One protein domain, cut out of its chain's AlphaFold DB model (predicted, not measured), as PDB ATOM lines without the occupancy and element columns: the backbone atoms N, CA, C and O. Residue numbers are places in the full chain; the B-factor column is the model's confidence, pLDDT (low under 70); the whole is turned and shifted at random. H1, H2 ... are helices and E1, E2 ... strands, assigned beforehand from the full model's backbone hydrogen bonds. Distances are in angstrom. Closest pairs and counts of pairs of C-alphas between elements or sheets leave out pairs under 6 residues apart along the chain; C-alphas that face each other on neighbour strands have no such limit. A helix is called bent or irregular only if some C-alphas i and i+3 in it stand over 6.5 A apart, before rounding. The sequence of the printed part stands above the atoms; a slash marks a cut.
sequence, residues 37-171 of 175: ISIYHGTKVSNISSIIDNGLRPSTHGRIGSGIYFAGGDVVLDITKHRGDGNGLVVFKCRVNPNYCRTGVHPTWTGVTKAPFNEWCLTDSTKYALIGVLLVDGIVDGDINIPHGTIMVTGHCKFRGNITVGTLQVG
ATOM      1  N   ILE A  37      23.947 -18.657 -44.742       97.94
ATOM      2  CA  ILE A  37      25.278 -19.263 -44.799       97.94
ATOM      3  C   ILE A  37      25.178 -20.757 -44.488       97.94
ATOM      4  O   ILE A  37      24.233 -21.198 -43.834       97.94
ATOM      5  N   SER A  38      26.140 -21.541 -44.974       97.75
ATOM      6  CA  SER A  38      26.223 -22.974 -44.677       97.75
ATOM      7  C   SER A  38      27.101 -23.195 -43.448       97.75
ATOM      8  O   SER A  38      28.299 -22.925 -43.498       97.75
ATOM      9  N   ILE A  39      26.507 -23.678 -42.361       97.94
ATOM     10  CA  ILE A  39      27.185 -23.961 -41.088       97.94
ATOM     11  C   ILE A  39      26.704 -25.296 -40.515       97.94
ATOM     12  O   ILE A  39      25.680 -25.833 -40.942       97.94
ATOM     13  N   TYR A  40      27.467 -25.863 -39.583       98.25
ATOM     14  CA  TYR A  40      27.367 -27.280 -39.243       98.25
ATOM     15  C   TYR A  40      27.013 -27.516 -37.777       98.25
ATOM     16  O   TYR A  40      27.436 -26.760 -36.905       98.25
ATOM     17  N   HIS A  41      26.252 -28.578 -37.509       98.12
ATOM     18  CA  HIS A  41      25.864 -29.001 -36.165       98.12
ATOM     19  C   HIS A  41      26.206 -30.475 -35.941       98.12
ATOM     20  O   HIS A  41      25.693 -31.355 -36.631       98.12
ATOM     21  N   GLY A  42      27.070 -30.737 -34.965       96.56
ATOM     22  CA  GLY A  42      27.518 -32.077 -34.603       96.56
ATOM     23  C   GLY A  42      26.626 -32.714 -33.548       96.56
ATOM     24  O   GLY A  42      26.261 -32.062 -32.570       96.56
ATOM     25  N   THR A  43      26.288 -33.988 -33.721       95.44
ATOM     26  CA  THR A  43      25.448 -34.739 -32.783       95.44
ATOM     27  C   THR A  43      25.753 -36.238 -32.830       95.44
ATOM     28  O   THR A  43      26.577 -36.712 -33.613       95.44
ATOM     29  N   LYS A  44      25.091 -36.999 -31.959       94.62
ATOM     30  CA  LYS A  44      25.175 -38.462 -31.913       94.62
ATOM     31  C   LYS A  44      24.252 -39.089 -32.953       94.62
ATOM     32  O   LYS A  44      23.181 -38.547 -33.222       94.62
ATOM     33  N   VAL A  45      24.614 -40.274 -33.448       94.69
ATOM     34  CA  VAL A  45      23.776 -41.056 -34.378       94.69
ATOM     35  C   VAL A  45      22.373 -41.283 -33.813       94.69
ATOM     36  O   VAL A  45      21.397 -41.101 -34.528       94.69
ATOM     37  N   SER A  46      22.250 -41.540 -32.507       93.31
ATOM     38  CA  SER A  46      20.959 -41.737 -31.826       93.31
ATOM     39  C   SER A  46      19.986 -40.556 -31.933       93.31
ATOM     40  O   SER A  46      18.797 -40.723 -31.682       93.31
ATOM     41  N   ASN A  47      20.470 -39.356 -32.267       94.62
ATOM     42  CA  ASN A  47      19.645 -38.154 -32.358       94.62
ATOM     43  C   ASN A  47      19.153 -37.871 -33.782       94.62
ATOM     44  O   ASN A  47      18.354 -36.953 -33.954       94.62
ATOM     45  N   ILE A  48      19.631 -38.610 -34.792       94.56
ATOM     46  CA  ILE A  48      19.362 -38.298 -36.199       94.56
ATOM     47  C   ILE A  48      17.861 -38.266 -36.489       94.56
ATOM     48  O   ILE A  48      17.368 -37.228 -36.916       94.56
ATOM     49  N   SER A  49      17.124 -39.329 -36.162       93.06
ATOM     50  CA  SER A  49      15.691 -39.447 -36.460       93.06
ATOM     51  C   SER A  49      14.898 -38.356 -35.739       93.06
ATOM     52  O   SER A  49      14.137 -37.624 -36.361       93.06
ATOM     53  N   SER A  50      15.195 -38.111 -34.454       95.25
ATOM     54  CA  SER A  50      14.553 -37.026 -33.699       95.25
ATOM     55  C   SER A  50      14.796 -35.645 -34.310       95.25
ATOM     56  O   SER A  50      13.891 -34.815 -34.248       95.25
ATOM     57  N   ILE A  51      15.990 -35.372 -34.844       96.81
ATOM     58  CA  ILE A  51      16.320 -34.080 -35.464       96.81
ATOM     59  C   ILE A  51      15.677 -33.952 -36.845       96.81
ATOM     60  O   ILE A  51      15.245 -32.862 -37.203       96.81
ATOM     61  N   ILE A  52      15.594 -35.037 -37.613       94.81
ATOM     62  CA  ILE A  52      14.882 -35.048 -38.895       94.81
ATOM     63  C   ILE A  52      13.394 -34.756 -38.680       94.81
ATOM     64  O   ILE A  52      12.839 -33.909 -39.376       94.81
ATOM     65  N   ASP A  53      12.783 -35.389 -37.680       93.94
ATOM     66  CA  ASP A  53      11.343 -35.283 -37.440       93.94
ATOM     67  C   ASP A  53      10.943 -33.971 -36.753       93.94
ATOM     68  O   ASP A  53       9.891 -33.406 -37.044       93.94
ATOM     69  N   ASN A  54      11.773 -33.474 -35.826       95.81
ATOM     70  CA  ASN A  54      11.406 -32.363 -34.936       95.81
ATOM     71  C   ASN A  54      12.298 -31.123 -35.089       95.81
ATOM     72  O   ASN A  54      12.063 -30.105 -34.436       95.81
ATOM     73  N   GLY A  55      13.336 -31.199 -35.918       96.62
ATOM     74  CA  GLY A  55      14.369 -30.178 -36.012       96.62
ATOM     75  C   GLY A  55      15.382 -30.205 -34.860       96.62
ATOM     76  O   GLY A  55      15.302 -30.966 -33.893       96.62
ATOM     77  N   LEU A  56      16.381 -29.333 -34.973       97.50
ATOM     78  CA  LEU A  56      17.380 -29.058 -33.949       97.50
ATOM     79  C   LEU A  56      16.745 -28.366 -32.740       97.50
ATOM     80  O   LEU A  56      16.075 -27.339 -32.865       97.50
ATOM     81  N   ARG A  57      17.022 -28.894 -31.545       95.88
ATOM     82  CA  ARG A  57      16.542 -28.316 -30.288       95.88
ATOM     83  C   ARG A  57      17.536 -27.278 -29.748       95.88
ATOM     84  O   ARG A  57      18.713 -27.611 -29.590       95.88
ATOM     85  N   PRO A  58      17.096 -26.055 -29.404       96.00
ATOM     86  CA  PRO A  58      17.976 -25.065 -28.796       96.00
ATOM     87  C   PRO A  58      18.459 -25.514 -27.410       96.00
ATOM     88  O   PRO A  58      17.714 -26.103 -26.625       96.00
ATOM     89  N   SER A  59      19.715 -25.200 -27.095       93.69
ATOM     90  CA  SER A  59      20.252 -25.293 -25.737       93.69
ATOM     91  C   SER A  59      19.740 -24.131 -24.887       93.69
ATOM     92  O   SER A  59      19.611 -23.008 -25.376       93.69
ATOM     93  N   THR A  60      19.498 -24.372 -23.597       93.19
ATOM     94  CA  THR A  60      19.101 -23.327 -22.639       93.19
ATOM     95  C   THR A  60      20.298 -22.568 -22.061       93.19
ATOM     96  O   THR A  60      20.139 -21.427 -21.641       93.19
ATOM     97  N   HIS A  61      21.498 -23.163 -22.059       87.50
ATOM     98  CA  HIS A  61      22.688 -22.619 -21.387       87.50
ATOM     99  C   HIS A  61      23.964 -22.862 -22.205       87.50
ATOM    100  O   HIS A  61      24.746 -23.765 -21.912       87.50
ATOM    101  N   GLY A  62      24.175 -22.075 -23.259       88.94
ATOM    102  CA  GLY A  62      25.413 -22.109 -24.038       88.94
ATOM    103  C   GLY A  62      26.335 -20.915 -23.764       88.94
ATOM    104  O   GLY A  62      25.925 -19.928 -23.154       88.94
ATOM    105  N   ARG A  63      27.578 -21.001 -24.251       93.06
ATOM    106  CA  ARG A  63      28.659 -20.013 -24.050       93.06
ATOM    107  C   ARG A  63      28.261 -18.578 -24.403       93.06
ATOM    108  O   ARG A  63      28.599 -17.659 -23.666       93.06
ATOM    109  N   ILE A  64      27.535 -18.396 -25.503       95.25
ATOM    110  CA  ILE A  64      27.025 -17.096 -25.963       95.25
ATOM    111  C   ILE A  64      25.501 -17.001 -25.801       95.25
ATOM    112  O   ILE A  64      24.833 -16.259 -26.514       95.25
ATOM    113  N   GLY A  65      24.950 -17.752 -24.839       95.62
ATOM    114  CA  GLY A  65      23.539 -17.781 -24.452       95.62
ATOM    115  C   GLY A  65      22.738 -18.953 -25.032       95.62
ATOM    116  O   GLY A  65      23.289 -19.881 -25.624       95.62
ATOM    117  N   SER A  66      21.423 -18.943 -24.823       96.75
ATOM    118  CA  SER A  66      20.498 -19.953 -25.351       96.75
ATOM    119  C   SER A  66      20.378 -19.931 -26.882       96.75
ATOM    120  O   SER A  66      20.404 -18.867 -27.504       96.75
ATOM    121  N   GLY A  67      20.225 -21.105 -27.493       97.56
ATOM    122  CA  GLY A  67      20.066 -21.245 -28.943       97.56
ATOM    123  C   GLY A  67      20.656 -22.533 -29.508       97.56
ATOM    124  O   GLY A  67      21.128 -23.401 -28.768       97.56
ATOM    125  N   ILE A  68      20.607 -22.665 -30.831       98.25
ATOM    126  CA  ILE A  68      21.209 -23.787 -31.564       98.25
ATOM    127  C   ILE A  68      22.616 -23.381 -31.998       98.25
ATOM    128  O   ILE A  68      22.800 -22.335 -32.613       98.25
ATOM    129  N   TYR A  69      23.602 -24.212 -31.671       97.75
ATOM    130  CA  TYR A  69      25.013 -23.914 -31.899       97.75
ATOM    131  C   TYR A  69      25.526 -24.541 -33.190       97.75
ATOM    132  O   TYR A  69      25.280 -25.720 -33.450       97.75
ATOM    133  N   PHE A  70      26.295 -23.757 -33.938       98.31
ATOM    134  CA  PHE A  70      26.930 -24.153 -35.185       98.31
ATOM    135  C   PHE A  70      28.381 -23.672 -35.254       98.31
ATOM    136  O   PHE A  70      28.746 -22.678 -34.621       98.31
ATOM    137  N   ALA A  71      29.192 -24.344 -36.071       97.88
ATOM    138  CA  ALA A  71      30.542 -23.914 -36.436       97.88
ATOM    139  C   ALA A  71      30.910 -24.399 -37.859       97.88
ATOM    140  O   ALA A  71      30.058 -24.921 -38.585       97.88
ATOM    141  N   GLY A  72      32.167 -24.192 -38.271       96.94
ATOM    142  CA  GLY A  72      32.722 -24.736 -39.519       96.94
ATOM    143  C   GLY A  72      32.758 -26.269 -39.529       96.94
ATOM    144  O   GLY A  72      32.834 -26.895 -38.473       96.94
ATOM    145  N   GLY A  73      32.662 -26.883 -40.711       94.12
ATOM    146  CA  GLY A  73      32.450 -28.331 -40.845       94.12
ATOM    147  C   GLY A  73      33.599 -29.178 -40.303       94.12
ATOM    148  O   GLY A  73      33.364 -30.151 -39.590       94.12
ATOM    149  N   ASP A  74      34.838 -28.765 -40.565       93.12
ATOM    150  CA  ASP A  74      36.053 -29.391 -40.041       93.12
ATOM    151  C   ASP A  74      36.108 -29.339 -38.506       93.12
ATOM    152  O   ASP A  74      36.295 -30.364 -37.850       93.12
ATOM    153  N   VAL A  75      35.834 -28.170 -37.928       95.69
ATOM    154  CA  VAL A  75      35.781 -27.959 -36.476       95.69
ATOM    155  C   VAL A  75      34.691 -28.812 -35.833       95.69
ATOM    156  O   VAL A  75      34.921 -29.455 -34.808       95.69
ATOM    157  N   VAL A  76      33.492 -28.833 -36.422       95.88
ATOM    158  CA  VAL A  76      32.373 -29.630 -35.912       95.88
ATOM    159  C   VAL A  76      32.696 -31.113 -35.983       95.88
ATOM    160  O   VAL A  76      32.383 -31.836 -35.038       95.88
ATOM    161  N   LEU A  77      33.348 -31.575 -37.048       93.81
ATOM    162  CA  LEU A  77      33.774 -32.962 -37.157       93.81
ATOM    163  C   LEU A  77      34.759 -33.332 -36.038       93.81
ATOM    164  O   LEU A  77      34.553 -34.347 -35.374       93.81
ATOM    165  N   ASP A  78      35.773 -32.505 -35.782       94.69
ATOM    166  CA  ASP A  78      36.755 -32.738 -34.714       94.69
ATOM    167  C   ASP A  78      36.096 -32.757 -33.323       94.69
ATOM    168  O   ASP A  78      36.312 -33.679 -32.530       94.69
ATOM    169  N   ILE A  79      35.208 -31.797 -33.043       94.88
ATOM    170  CA  ILE A  79      34.445 -31.736 -31.787       94.88
ATOM    171  C   ILE A  79      33.536 -32.959 -31.628       94.88
ATOM    172  O   ILE A  79      33.433 -33.513 -30.532       94.88
ATOM    173  N   THR A  80      32.869 -33.387 -32.701       93.56
ATOM    174  CA  THR A  80      31.934 -34.520 -32.646       93.56
ATOM    175  C   THR A  80      32.679 -35.835 -32.467       93.56
ATOM    176  O   THR A  80      32.227 -36.669 -31.692       93.56
ATOM    177  N   LYS A  81      33.854 -36.000 -33.089       92.50
ATOM    178  CA  LYS A  81      34.750 -37.138 -32.825       92.50
ATOM    179  C   LYS A  81      35.164 -37.183 -31.358       92.50
ATOM    180  O   LYS A  81      35.056 -38.229 -30.729       92.50
ATOM    181  N   HIS A  82      35.581 -36.046 -30.800       93.06
ATOM    182  CA  HIS A  82      35.992 -35.958 -29.398       93.06
ATOM    183  C   HIS A  82      34.848 -36.265 -28.418       93.06
ATOM    184  O   HIS A  82      35.062 -36.904 -27.394       93.06
ATOM    185  N   ARG A  83      33.627 -35.812 -28.728       89.50
ATOM    186  CA  ARG A  83      32.427 -36.025 -27.900       89.50
ATOM    187  C   ARG A  83      31.655 -37.307 -28.233       89.50
ATOM    188  O   ARG A  83      30.607 -37.550 -27.629       89.50
ATOM    189  N   GLY A  84      32.123 -38.077 -29.211       84.38
ATOM    190  CA  GLY A  84      31.480 -39.302 -29.662       84.38
ATOM    191  C   GLY A  84      31.463 -40.365 -28.569       84.38
ATOM    192  O   GLY A  84      32.269 -40.348 -27.645       84.38
ATOM    193  N   ASP A  85      30.534 -41.307 -28.680       85.25
ATOM    194  CA  ASP A  85      30.414 -42.446 -27.760       85.25
ATOM    195  C   ASP A  85      30.849 -43.776 -28.397       85.25
ATOM    196  O   ASP A  85      30.571 -44.845 -27.860       85.25
ATOM    197  N   GLY A  86      31.542 -43.708 -29.539       86.75
ATOM    198  CA  GLY A  86      32.029 -44.870 -30.281       86.75
ATOM    199  C   GLY A  86      31.008 -45.504 -31.233       86.75
ATOM    200  O   GLY A  86      31.388 -46.385 -31.994       86.75
ATOM    201  N   ASN A  87      29.752 -45.042 -31.265       89.19
ATOM    202  CA  ASN A  87      28.706 -45.602 -32.138       89.19
ATOM    203  C   ASN A  87      28.578 -44.887 -33.496       89.19
ATOM    204  O   ASN A  87      27.530 -44.960 -34.140       89.19
ATOM    205  N   GLY A  88      29.629 -44.180 -33.912       91.94
ATOM    206  CA  GLY A  88      29.621 -43.271 -35.056       91.94
ATOM    207  C   GLY A  88      29.251 -41.836 -34.680       91.94
ATOM    208  O   GLY A  88      29.013 -41.503 -33.515       91.94
ATOM    209  N   LEU A  89      29.228 -40.960 -35.679       93.44
ATOM    210  CA  LEU A  89      28.902 -39.548 -35.507       93.44
ATOM    211  C   LEU A  89      28.059 -39.004 -36.655       93.44
ATOM    212  O   LEU A  89      28.085 -39.515 -37.774       93.44
ATOM    213  N   VAL A  90      27.333 -37.924 -36.361       95.50
ATOM    214  CA  VAL A  90      26.495 -37.215 -37.327       95.50
ATOM    215  C   VAL A  90      26.855 -35.740 -37.332       95.50
ATOM    216  O   VAL A  90      26.936 -35.105 -36.279       95.50
ATOM    217  N   VAL A  91      27.015 -35.177 -38.526       96.69
ATOM    218  CA  VAL A  91      27.153 -33.735 -38.731       96.69
ATOM    219  C   VAL A  91      26.060 -33.262 -39.682       96.69
ATOM    220  O   VAL A  91      26.042 -33.618 -40.856       96.69
ATOM    221  N   PHE A  92      25.150 -32.433 -39.184       97.69
ATOM    222  CA  PHE A  92      24.142 -31.769 -40.001       97.69
ATOM    223  C   PHE A  92      24.734 -30.533 -40.677       97.69
ATOM    224  O   PHE A  92      25.318 -29.680 -40.009       97.69
ATOM    225  N   LYS A  93      24.525 -30.400 -41.987       97.62
ATOM    226  CA  LYS A  93      24.753 -29.167 -42.746       97.62
ATOM    227  C   LYS A  93      23.462 -28.361 -42.766       97.62
ATOM    228  O   LYS A  93      22.422 -28.859 -43.202       97.62
ATOM    229  N   CYS A  94      23.531 -27.114 -42.319       98.25
ATOM    230  CA  CYS A  94      22.376 -26.235 -42.200       98.25
ATOM    231  C   CYS A  94      22.584 -24.951 -42.999       98.25
ATOM    232  O   CYS A  94      23.666 -24.364 -42.966       98.25
ATOM    233  N   ARG A  95      21.534 -24.489 -43.682       98.31
ATOM    234  CA  ARG A  95      21.458 -23.121 -44.206       98.31
ATOM    235  C   ARG A  95      20.859 -22.244 -43.116       98.31
ATOM    236  O   ARG A  95      19.712 -22.463 -42.742       98.31
ATOM    237  N   VAL A  96      21.619 -21.290 -42.592       98.44
ATOM    238  CA  VAL A  96      21.218 -20.450 -41.451       98.44
ATOM    239  C   VAL A  96      21.370 -18.988 -41.824       98.44
ATOM    240  O   VAL A  96      22.373 -18.618 -42.429       98.44
ATOM    241  N   ASN A  97      20.411 -18.142 -41.461       97.38
ATOM    242  CA  ASN A  97      20.567 -16.704 -41.649       97.38
ATOM    243  C   ASN A  97      21.369 -16.102 -40.480       97.38
ATOM    244  O   ASN A  97      20.908 -16.144 -39.334       97.38
ATOM    245  N   PRO A  98      22.566 -15.543 -40.738       96.50
ATOM    246  CA  PRO A  98      23.443 -15.055 -39.682       96.50
ATOM    247  C   PRO A  98      22.865 -13.845 -38.937       96.50
ATOM    248  O   PRO A  98      23.280 -13.598 -37.810       96.50
ATOM    249  N   ASN A  99      21.871 -13.141 -39.494       96.81
ATOM    250  CA  ASN A  99      21.198 -12.028 -38.813       96.81
ATOM    251  C   ASN A  99      20.396 -12.477 -37.578       96.81
ATOM    252  O   ASN A  99      20.127 -11.664 -36.699       96.81
ATOM    253  N   TYR A 100      20.043 -13.764 -37.489       97.62
ATOM    254  CA  TYR A 100      19.373 -14.359 -36.324       97.62
ATOM    255  C   TYR A 100      20.351 -15.106 -35.409       97.62
ATOM    256  O   TYR A 100      19.942 -15.867 -34.529       97.62
ATOM    257  N   CYS A 101      21.657 -14.929 -35.622       98.12
ATOM    258  CA  CYS A 101      22.688 -15.541 -34.804       98.12
ATOM    259  C   CYS A 101      23.324 -14.511 -33.875       98.12
ATOM    260  O   CYS A 101      23.703 -13.418 -34.288       98.12
ATOM    261  N   ARG A 102      23.569 -14.921 -32.631       98.00
ATOM    262  CA  ARG A 102      24.707 -14.389 -31.881       98.00
ATOM    263  C   ARG A 102      25.968 -15.065 -32.392       98.00
ATOM    264  O   ARG A 102      25.948 -16.265 -32.663       98.00
ATOM    265  N   THR A 103      27.055 -14.320 -32.501       97.75
ATOM    266  CA  THR A 103      28.341 -14.861 -32.938       97.75
ATOM    267  C   THR A 103      29.401 -14.650 -31.874       97.75
ATOM    268  O   THR A 103      29.348 -13.708 -31.083       97.75
ATOM    269  N   GLY A 104      30.358 -15.567 -31.837       97.19
ATOM    270  CA  GLY A 104      31.503 -15.504 -30.947       97.19
ATOM    271  C   GLY A 104      32.710 -16.167 -31.587       97.19
ATOM    272  O   GLY A 104      32.590 -16.904 -32.565       97.19
ATOM    273  N   VAL A 105      33.880 -15.912 -31.010       97.81
ATOM    274  CA  VAL A 105      35.075 -16.707 -31.283       97.81
ATOM    275  C   VAL A 105      35.300 -17.605 -30.077       97.81
ATOM    276  O   VAL A 105      35.460 -17.132 -28.944       97.81
ATOM    277  N   HIS A 106      35.289 -18.909 -30.311       95.75
ATOM    278  CA  HIS A 106      35.673 -19.890 -29.316       95.75
ATOM    279  C   HIS A 106      37.204 -20.044 -29.340       95.75
ATOM    280  O   HIS A 106      37.775 -20.213 -30.421       95.75
ATOM    281  N   PRO A 107      37.908 -19.998 -28.190       96.25
ATOM    282  CA  PRO A 107      39.328 -20.336 -28.145       96.25
ATOM    283  C   PRO A 107      39.555 -21.788 -28.576       96.25
ATOM    284  O   PRO A 107      38.641 -22.612 -28.521       96.25
ATOM    285  N   THR A 108      40.783 -22.124 -28.957       96.88
ATOM    286  CA  THR A 108      41.153 -23.507 -29.270       96.88
ATOM    287  C   THR A 108      40.745 -24.451 -28.139       96.88
ATOM    288  O   THR A 108      41.028 -24.185 -26.970       96.88
ATOM    289  N   TRP A 109      40.104 -25.569 -28.473       94.56
ATOM    290  CA  TRP A 109      39.986 -26.681 -27.537       94.56
ATOM    291  C   TRP A 109      41.267 -27.494 -27.602       94.56
ATOM    292  O   TRP A 109      41.535 -28.161 -28.603       94.56
ATOM    293  N   THR A 110      42.066 -27.425 -26.541       96.00
ATOM    294  CA  THR A 110      43.343 -28.132 -26.455       96.00
ATOM    295  C   THR A 110      43.165 -29.622 -26.737       96.00
ATOM    296  O   THR A 110      42.390 -30.299 -26.066       96.00
ATOM    297  N   GLY A 111      43.885 -30.125 -27.744       95.19
ATOM    298  CA  GLY A 111      43.834 -31.529 -28.163       95.19
ATOM    299  C   GLY A 111      42.624 -31.913 -29.022       95.19
ATOM    300  O   GLY A 111      42.497 -33.085 -29.363       95.19
ATOM    301  N   VAL A 112      41.753 -30.961 -29.382       96.25
ATOM    302  CA  VAL A 112      40.552 -31.218 -30.195       96.25
ATOM    303  C   VAL A 112      40.552 -30.380 -31.465       96.25
ATOM    304  O   VAL A 112      40.544 -30.942 -32.551       96.25
ATOM    305  N   THR A 113      40.585 -29.049 -31.355       96.50
ATOM    306  CA  THR A 113      40.578 -28.161 -32.528       96.50
ATOM    307  C   THR A 113      41.980 -27.640 -32.826       96.50
ATOM    308  O   THR A 113      42.816 -27.510 -31.934       96.50
ATOM    309  N   LYS A 114      42.255 -27.321 -34.097       95.38
ATOM    310  CA  LYS A 114      43.581 -26.841 -34.540       95.38
ATOM    311  C   LYS A 114      43.845 -25.368 -34.207       95.38
ATOM    312  O   LYS A 114      44.996 -24.966 -34.084       95.38
ATOM    313  N   ALA A 115      42.790 -24.567 -34.090       97.00
ATOM    314  CA  ALA A 115      42.847 -23.124 -33.875       97.00
ATOM    315  C   ALA A 115      41.559 -22.627 -33.180       97.00
ATOM    316  O   ALA A 115      40.605 -23.411 -33.038       97.00
ATOM    317  N   PRO A 116      41.501 -21.346 -32.759       97.94
ATOM    318  CA  PRO A 116      40.242 -20.689 -32.430       97.94
ATOM    319  C   PRO A 116      39.296 -20.709 -33.632       97.94
ATOM    320  O   PRO A 116      39.741 -20.711 -34.780       97.94
ATOM    321  N   PHE A 117      37.993 -20.705 -33.377       97.62
ATOM    322  CA  PHE A 117      36.988 -20.834 -34.430       97.62
ATOM    323  C   PHE A 117      35.759 -19.974 -34.163       97.62
ATOM    324  O   PHE A 117      35.441 -19.651 -33.019       97.62
ATOM    325  N   ASN A 118      35.055 -19.623 -35.237       97.62
ATOM    326  CA  ASN A 118      33.786 -18.915 -35.147       97.62
ATOM    327  C   ASN A 118      32.674 -19.873 -34.712       97.62
ATOM    328  O   ASN A 118      32.541 -20.977 -35.247       97.62
ATOM    329  N   GLU A 119      31.860 -19.418 -33.770       97.31
ATOM    330  CA  GLU A 119      30.635 -20.077 -33.337       97.31
ATOM    331  C   GLU A 119      29.429 -19.183 -33.647       97.31
ATOM    332  O   GLU A 119      29.468 -17.963 -33.463       97.31
ATOM    333  N   TRP A 120      28.347 -19.807 -34.107       98.31
ATOM    334  CA  TRP A 120      27.059 -19.163 -34.341       98.31
ATOM    335  C   TRP A 120      26.023 -19.802 -33.427       98.31
ATOM    336  O   TRP A 120      25.866 -21.020 -33.413       98.31
ATOM    337  N   CYS A 121      25.306 -18.979 -32.676       98.31
ATOM    338  CA  CYS A 121      24.205 -19.384 -31.818       98.31
ATOM    339  C   CYS A 121      22.914 -18.783 -32.369       98.31
ATOM    340  O   CYS A 121      22.636 -17.597 -32.174       98.31
ATOM    341  N   LEU A 122      22.152 -19.603 -33.087       98.38
ATOM    342  CA  LEU A 122      20.863 -19.240 -33.660       98.38
ATOM    343  C   LEU A 122      19.831 -19.097 -32.542       98.38
ATOM    344  O   LEU A 122      19.549 -20.061 -31.824       98.38
ATOM    345  N   THR A 123      19.284 -17.893 -32.389       97.12
ATOM    346  CA  THR A 123      18.365 -17.558 -31.291       97.12
ATOM    347  C   THR A 123      16.904 -17.847 -31.625       97.12
ATOM    348  O   THR A 123      16.105 -18.045 -30.713       97.12
ATOM    349  N   ASP A 124      16.571 -17.932 -32.912       95.94
ATOM    350  CA  ASP A 124      15.261 -18.338 -33.413       95.94
ATOM    351  C   ASP A 124      15.384 -19.681 -34.145       95.94
ATOM    352  O   ASP A 124      15.912 -19.771 -35.257       95.94
ATOM    353  N   SER A 125      14.878 -20.745 -33.516       94.75
ATOM    354  CA  SER A 125      14.953 -22.116 -34.029       94.75
ATOM    355  C   SER A 125      14.096 -22.367 -35.270       94.75
ATOM    356  O   SER A 125      14.007 -23.502 -35.721       94.75
ATOM    357  N   THR A 126      13.453 -21.351 -35.839       95.19
ATOM    358  CA  THR A 126      12.749 -21.462 -37.121       95.19
ATOM    359  C   THR A 126      13.585 -20.962 -38.301       95.19
ATOM    360  O   THR A 126      13.232 -21.232 -39.446       95.19
ATOM    361  N   LYS A 127      14.716 -20.279 -38.058       97.38
ATOM    362  CA  LYS A 127      15.495 -19.548 -39.082       97.38
ATOM    363  C   LYS A 127      16.650 -20.353 -39.678       97.38
ATOM    364  O   LYS A 127      17.745 -19.833 -39.913       97.38
ATOM    365  N   TYR A 128      16.411 -21.635 -39.931       98.00
ATOM    366  CA  TYR A 128      17.355 -22.499 -40.633       98.00
ATOM    367  C   TYR A 128      16.652 -23.539 -41.507       98.00
ATOM    368  O   TYR A 128      15.462 -23.804 -41.358       98.00
ATOM    369  N   ALA A 129      17.411 -24.159 -42.403       97.31
ATOM    370  CA  ALA A 129      17.003 -25.355 -43.127       97.31
ATOM    371  C   ALA A 129      18.067 -26.446 -42.986       97.31
ATOM    372  O   ALA A 129      19.261 -26.162 -43.115       97.31
ATOM    373  N   LEU A 130      17.643 -27.691 -42.758       97.00
ATOM    374  CA  LEU A 130      18.512 -28.857 -42.899       97.00
ATOM    375  C   LEU A 130      18.749 -29.102 -44.391       97.00
ATOM    376  O   LEU A 130      17.804 -29.337 -45.141       97.00
ATOM    377  N   ILE A 131      20.006 -29.020 -44.823       96.62
ATOM    378  CA  ILE A 131      20.382 -29.173 -46.239       96.62
ATOM    379  C   ILE A 131      21.304 -30.366 -46.480       96.62
ATOM    380  O   ILE A 131      21.564 -30.725 -47.626       96.62
ATOM    381  N   GLY A 132      21.778 -31.013 -45.417       95.81
ATOM    382  CA  GLY A 132      22.452 -32.293 -45.533       95.81
ATOM    383  C   GLY A 132      22.858 -32.913 -44.205       95.81
ATOM    384  O   GLY A 132      22.774 -32.284 -43.150       95.81
ATOM    385  N   VAL A 133      23.315 -34.155 -44.288       95.62
ATOM    386  CA  VAL A 133      23.836 -34.969 -43.187       95.62
ATOM    387  C   VAL A 133      25.101 -35.658 -43.667       95.62
ATOM    388  O   VAL A 133      25.073 -36.322 -44.696       95.62
ATOM    389  N   LEU A 134      26.181 -35.552 -42.898       95.75
ATOM    390  CA  LEU A 134      27.290 -36.495 -42.941       95.75
ATOM    391  C   LEU A 134      27.094 -37.521 -41.823       95.75
ATOM    392  O   LEU A 134      27.002 -37.143 -40.654       95.75
ATOM    393  N   LEU A 135      27.078 -38.799 -42.185       95.50
ATOM    394  CA  LEU A 135      27.149 -39.931 -41.268       95.50
ATOM    395  C   LEU A 135      28.528 -40.590 -41.408       95.50
ATOM    396  O   LEU A 135      28.931 -40.970 -42.510       95.50
ATOM    397  N   VAL A 136      29.247 -40.707 -40.292       94.25
ATOM    398  CA  VAL A 136      30.534 -41.407 -40.216       94.25
ATOM    399  C   VAL A 136      30.381 -42.547 -39.230       94.25
ATOM    400  O   VAL A 136      30.274 -42.299 -38.027       94.25
ATOM    401  N   ASP A 137      30.376 -43.770 -39.755       93.94
ATOM    402  CA  ASP A 137      30.032 -44.986 -39.019       93.94
ATOM    403  C   ASP A 137      28.636 -44.938 -38.359       93.94
ATOM    404  O   ASP A 137      28.013 -43.892 -38.163       93.94
ATOM    405  N   GLY A 138      28.128 -46.109 -37.986       94.31
ATOM    406  CA  GLY A 138      26.953 -46.227 -37.131       94.31
ATOM    407  C   GLY A 138      25.699 -46.728 -37.835       94.31
ATOM    408  O   GLY A 138      25.663 -47.009 -39.037       94.31
ATOM    409  N   ILE A 139      24.656 -46.900 -37.029       95.12
ATOM    410  CA  ILE A 139      23.382 -47.475 -37.450       95.12
ATOM    411  C   ILE A 139      22.293 -46.432 -37.249       95.12
ATOM    412  O   ILE A 139      22.074 -45.968 -36.134       95.12
ATOM    413  N   VAL A 140      21.601 -46.091 -38.330       94.56
ATOM    414  CA  VAL A 140      20.396 -45.266 -38.296       94.56
ATOM    415  C   VAL A 140      19.191 -46.193 -38.290       94.56
ATOM    416  O   VAL A 140      18.955 -46.915 -39.262       94.56
ATOM    417  N   ASP A 141      18.433 -46.165 -37.199       93.69
ATOM    418  CA  ASP A 141      17.121 -46.799 -37.105       93.69
ATOM    419  C   ASP A 141      16.020 -45.771 -37.432       93.69
ATOM    420  O   ASP A 141      16.001 -44.661 -36.888       93.69
ATOM    421  N   GLY A 142      15.093 -46.154 -38.313       92.56
ATOM    422  CA  GLY A 142      13.998 -45.302 -38.775       92.56
ATOM    423  C   GLY A 142      14.252 -44.631 -40.126       92.56
ATOM    424  O   GLY A 142      15.287 -44.827 -40.770       92.56
ATOM    425  N   ASP A 143      13.256 -43.866 -40.558       94.69
ATOM    426  CA  ASP A 143      13.252 -43.213 -41.861       94.69
ATOM    427  C   ASP A 143      14.047 -41.898 -41.817       94.69
ATOM    428  O   ASP A 143      14.019 -41.163 -40.831       94.69
ATOM    429  N   ILE A 144      14.747 -41.578 -42.906       94.31
ATOM    430  CA  ILE A 144      15.373 -40.266 -43.108       94.31
ATOM    431  C   ILE A 144      14.711 -39.597 -44.304       94.31
ATOM    432  O   ILE A 144      14.760 -40.118 -45.421       94.31
ATOM    433  N   ASN A 145      14.150 -38.409 -44.087       94.44
ATOM    434  CA  ASN A 145      13.490 -37.626 -45.123       94.44
ATOM    435  C   ASN A 145      14.135 -36.238 -45.272       94.44
ATOM    436  O   ASN A 145      13.806 -35.301 -44.550       94.44
ATOM    437  N   ILE A 146      15.062 -36.104 -46.225       92.81
ATOM    438  CA  ILE A 146      15.697 -34.834 -46.615       92.81
ATOM    439  C   ILE A 146      15.632 -34.696 -48.150       92.81
ATOM    440  O   ILE A 146      16.662 -34.732 -48.832       92.81
ATOM    441  N   PRO A 147      14.434 -34.532 -48.738       91.62
ATOM    442  CA  PRO A 147      14.191 -34.727 -50.174       91.62
ATOM    443  C   PRO A 147      14.928 -33.728 -51.076       91.62
ATOM    444  O   PRO A 147      15.074 -33.956 -52.274       91.62
ATOM    445  N   HIS A 148      15.405 -32.619 -50.510       90.19
ATOM    446  CA  HIS A 148      16.155 -31.586 -51.225       90.19
ATOM    447  C   HIS A 148      17.589 -31.411 -50.714       90.19
ATOM    448  O   HIS A 148      18.271 -30.480 -51.138       90.19
ATOM    449  N   GLY A 149      18.028 -32.260 -49.784       93.88
ATOM    450  CA  GLY A 149      19.368 -32.210 -49.212       93.88
ATOM    451  C   GLY A 149      20.254 -33.358 -49.672       93.88
ATOM    452  O   GLY A 149      19.857 -34.198 -50.485       93.88
ATOM    453  N   THR A 150      21.457 -33.383 -49.106       95.31
ATOM    454  CA  THR A 150      22.466 -34.408 -49.377       95.31
ATOM    455  C   THR A 150      22.712 -35.266 -48.144       95.31
ATOM    456  O   THR A 150      22.996 -34.738 -47.071       95.31
ATOM    457  N   ILE A 151      22.668 -36.587 -48.294       95.44
ATOM    458  CA  ILE A 151      23.202 -37.520 -47.299       95.44
ATOM    459  C   ILE A 151      24.564 -37.988 -47.801       95.44
ATOM    460  O   ILE A 151      24.675 -38.532 -48.895       95.44
ATOM    461  N   MET A 152      25.597 -37.764 -47.001       95.62
ATOM    462  CA  MET A 152      26.954 -38.246 -47.223       95.62
ATOM    463  C   MET A 152      27.237 -39.343 -46.206       95.62
ATOM    464  O   MET A 152      26.984 -39.164 -45.014       95.62
ATOM    465  N   VAL A 153      27.759 -40.474 -46.665       95.25
ATOM    466  CA  VAL A 153      28.101 -41.605 -45.799       95.25
ATOM    467  C   VAL A 153      29.545 -42.019 -46.006       95.25
ATOM    468  O   VAL A 153      30.034 -42.106 -47.135       95.25
ATOM    469  N   THR A 154      30.230 -42.298 -44.904       94.38
ATOM    470  CA  THR A 154      31.593 -42.827 -44.906       94.38
ATOM    471  C   THR A 154      31.796 -43.773 -43.722       94.38
ATOM    472  O   THR A 154      31.071 -43.710 -42.728       94.38
ATOM    473  N   GLY A 155      32.754 -44.690 -43.840       92.81
ATOM    474  CA  GLY A 155      32.924 -45.785 -42.883       92.81
ATOM    475  C   GLY A 155      31.796 -46.824 -42.957       92.81
ATOM    476  O   GLY A 155      31.191 -47.051 -44.008       92.81
ATOM    477  N   HIS A 156      31.514 -47.474 -41.832       93.81
ATOM    478  CA  HIS A 156      30.543 -48.556 -41.701       93.81
ATOM    479  C   HIS A 156      29.166 -48.023 -41.302       93.81
ATOM    480  O   HIS A 156      28.777 -48.055 -40.133       93.81
ATOM    481  N   CYS A 157      28.418 -47.543 -42.293       95.19
ATOM    482  CA  CYS A 157      27.061 -47.032 -42.111       95.19
ATOM    483  C   CYS A 157      26.003 -48.099 -42.430       95.19
ATOM    484  O   CYS A 157      26.077 -48.766 -43.464       95.19
ATOM    485  N   LYS A 158      24.970 -48.218 -41.590       95.88
ATOM    486  CA  LYS A 158      23.778 -49.037 -41.865       95.88
ATOM    487  C   LYS A 158      22.509 -48.221 -41.648       95.88
ATOM    488  O   LYS A 158      22.339 -47.623 -40.595       95.88
ATOM    489  N   PHE A 159      21.585 -48.278 -42.601       95.44
ATOM    490  CA  PHE A 159      20.245 -47.707 -42.462       95.44
ATOM    491  C   PHE A 159      19.220 -48.827 -42.295       95.44
ATOM    492  O   PHE A 159      19.302 -49.858 -42.969       95.44
ATOM    493  N   ARG A 160      18.277 -48.642 -41.374       95.75
ATOM    494  CA  ARG A 160      17.173 -49.562 -41.077       95.75
ATOM    495  C   ARG A 160      15.852 -48.796 -41.149       95.75
ATOM    496  O   ARG A 160      15.201 -48.551 -40.137       95.75
ATOM    497  N   GLY A 161      15.507 -48.404 -42.366       94.94
ATOM    498  CA  GLY A 161      14.330 -47.612 -42.701       94.94
ATOM    499  C   GLY A 161      14.411 -47.121 -44.141       94.94
ATOM    500  O   GLY A 161      15.322 -47.492 -44.890       94.94
ATOM    501  N   ASN A 162      13.455 -46.289 -44.527       96.25
ATOM    502  CA  ASN A 162      13.421 -45.651 -45.833       96.25
ATOM    503  C   ASN A 162      14.319 -44.414 -45.852       96.25
ATOM    504  O   ASN A 162      14.373 -43.642 -44.897       96.25
ATOM    505  N   ILE A 163      14.989 -44.189 -46.979       95.50
ATOM    506  CA  ILE A 163      15.764 -42.972 -47.214       95.50
ATOM    507  C   ILE A 163      15.121 -42.227 -48.375       95.50
ATOM    508  O   ILE A 163      15.098 -42.719 -49.500       95.50
ATOM    509  N   THR A 164      14.631 -41.023 -48.100       95.44
ATOM    510  CA  THR A 164      14.211 -40.058 -49.117       95.44
ATOM    511  C   THR A 164      15.201 -38.906 -49.110       95.44
ATOM    512  O   THR A 164      15.309 -38.171 -48.130       95.44
ATOM    513  N   VAL A 165      15.954 -38.753 -50.196       95.50
ATOM    514  CA  VAL A 165      17.029 -37.765 -50.282       95.50
ATOM    515  C   VAL A 165      17.150 -37.212 -51.695       95.50
ATOM    516  O   VAL A 165      16.866 -37.922 -52.659       95.50
ATOM    517  N   GLY A 166      17.574 -35.953 -51.815       94.12
ATOM    518  CA  GLY A 166      17.904 -35.365 -53.113       94.12
ATOM    519  C   GLY A 166      19.161 -36.003 -53.704       94.12
ATOM    520  O   GLY A 166      19.142 -36.491 -54.831       94.12
ATOM    521  N   THR A 167      20.226 -36.064 -52.904       95.12
ATOM    522  CA  THR A 167      21.505 -36.675 -53.286       95.12
ATOM    523  C   THR A 167      22.014 -37.611 -52.192       95.12
ATOM    524  O   THR A 167      22.167 -37.199 -51.044       95.12
ATOM    525  N   LEU A 168      22.343 -38.855 -52.545       95.62
ATOM    526  CA  LEU A 168      23.096 -39.771 -51.685       95.62
ATOM    527  C   LEU A 168      24.528 -39.891 -52.212       95.62
ATOM    528  O   LEU A 168      24.731 -40.307 -53.350       95.62
ATOM    529  N   GLN A 169      25.513 -39.558 -51.382       95.06
ATOM    530  CA  GLN A 169      26.931 -39.706 -51.690       95.06
ATOM    531  C   GLN A 169      27.565 -40.751 -50.773       95.06
ATOM    532  O   GLN A 169      27.494 -40.646 -49.549       95.06
ATOM    533  N   VAL A 170      28.220 -41.743 -51.376       94.12
ATOM    534  CA  VAL A 170      28.960 -42.793 -50.669       94.12
ATOM    535  C   VAL A 170      30.450 -42.566 -50.888       94.12
ATOM    536  O   VAL A 170      30.918 -42.587 -52.024       94.12
ATOM    537  N   GLY A 171      31.189 -42.365 -49.800       82.88
ATOM    538  CA  GLY A 171      32.605 -42.017 -49.848       82.88
ATOM    539  C   GLY A 171      32.836 -40.508 -49.999       82.88
ATOM    540  O   GLY A 171      32.207 -39.824 -50.808       82.88
TER     541      GLY A 171
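Overview. This is residues 37 to 171 of the 175 residues of the protein "Interferon-inducible protein gig2" of Stylonychia lemnae (UniProt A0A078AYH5). A strongly twisted five-stranded sheet curls round H1 and has H2 over its other face, while a small sheet of E2, E5 and E4 is only partly face to face with it. Towards the end with E8 the strands E6, E7 and E8 bend sharply, and the chain winds there in stacked turns. The printed part has 135 residues, with two named helices and eight named strands in the order E1 H1 E2 H2 E3 E4 E5 E6 E7 E8; the class is mixed, helices and strands. The larger sheet is mixed, in the order E1 E3 E6 E7 E8, and the smaller, E2 E5 E4, is antiparallel. The whole is compact, with a radius of gyration of the C-alphas of 14.4 A and spans of 38 by 33 by 23 A.

Along the chain. E1 covers residues 37 to 43, 19.6 A long, and begins at C-alpha 37 at (25.278, -19.263, -44.799). H1, residues 45 to 54, is 15.1 A long and irregular: C-alphas 46 and 49 are 7.4 A apart. E2 is residues 68 to 70, and H2, residues 73 to 83, is 15.1 A long. E3, residues 89 to 96, measures 21.4 A. E4 is residues 101 to 106 and E5 residues 117 to 122. E6, residues 128 to 141, measures 24.6 A and bends by 122 degrees at residue 138. E7, residues 144 to 160, bends by 165 degrees at residue 151, and its first and last C-alphas are 9.7 A apart. E8, residues 163 to 170, bends by 106 degrees at residue 166 and ends at C-alpha 170 at (28.960, -42.793, -50.669).

Arrangement. E1 and E3 are antiparallel, with N 39 and O 94 3.0 A apart. E3 and E6 are antiparallel, with N 91 and O 134 2.9 A apart. E6 and E7 are parallel, with N 152 and O 133 2.8 A apart, and so are E7 and E8, with N 153 and O 169 2.9 A apart. H2 is on this sheet, over E1 and E3, at a height over the sheet of 7.7 A; the closest C-alphas of E1 and H2 are those of Gly 42 and Thr 80, 5.4 A apart. H1 is on the opposite face, and its closest C-alpha pair with E6 is Val 45 and Gly 138, 6.7 A. The two sheets form a sandwich, two sheets face to face, their best planes 33 degrees apart. In the smaller one E2 and E5 are antiparallel, with N 70 and O 120 2.8 A apart; E4 and E5 are a hairpin, with N 104 and O 119 3.0 A apart. The closest C-alphas of E1 and E2, His 41 and Phe 70, are 5.1 A apart. In H2 every O i to N i+4 pair is within hydrogen-bond range; in H1, 4 of 6 are.

Size, cuts and confidence. The two C-alphas farthest apart, those of Pro 107 and Asn 162, are 40.3 A apart. The printed part has no cut. The link from H1 to E2 is long, with 13 residues. The mean pLDDT of the printed part is 95.2, and no printed residue is under 70.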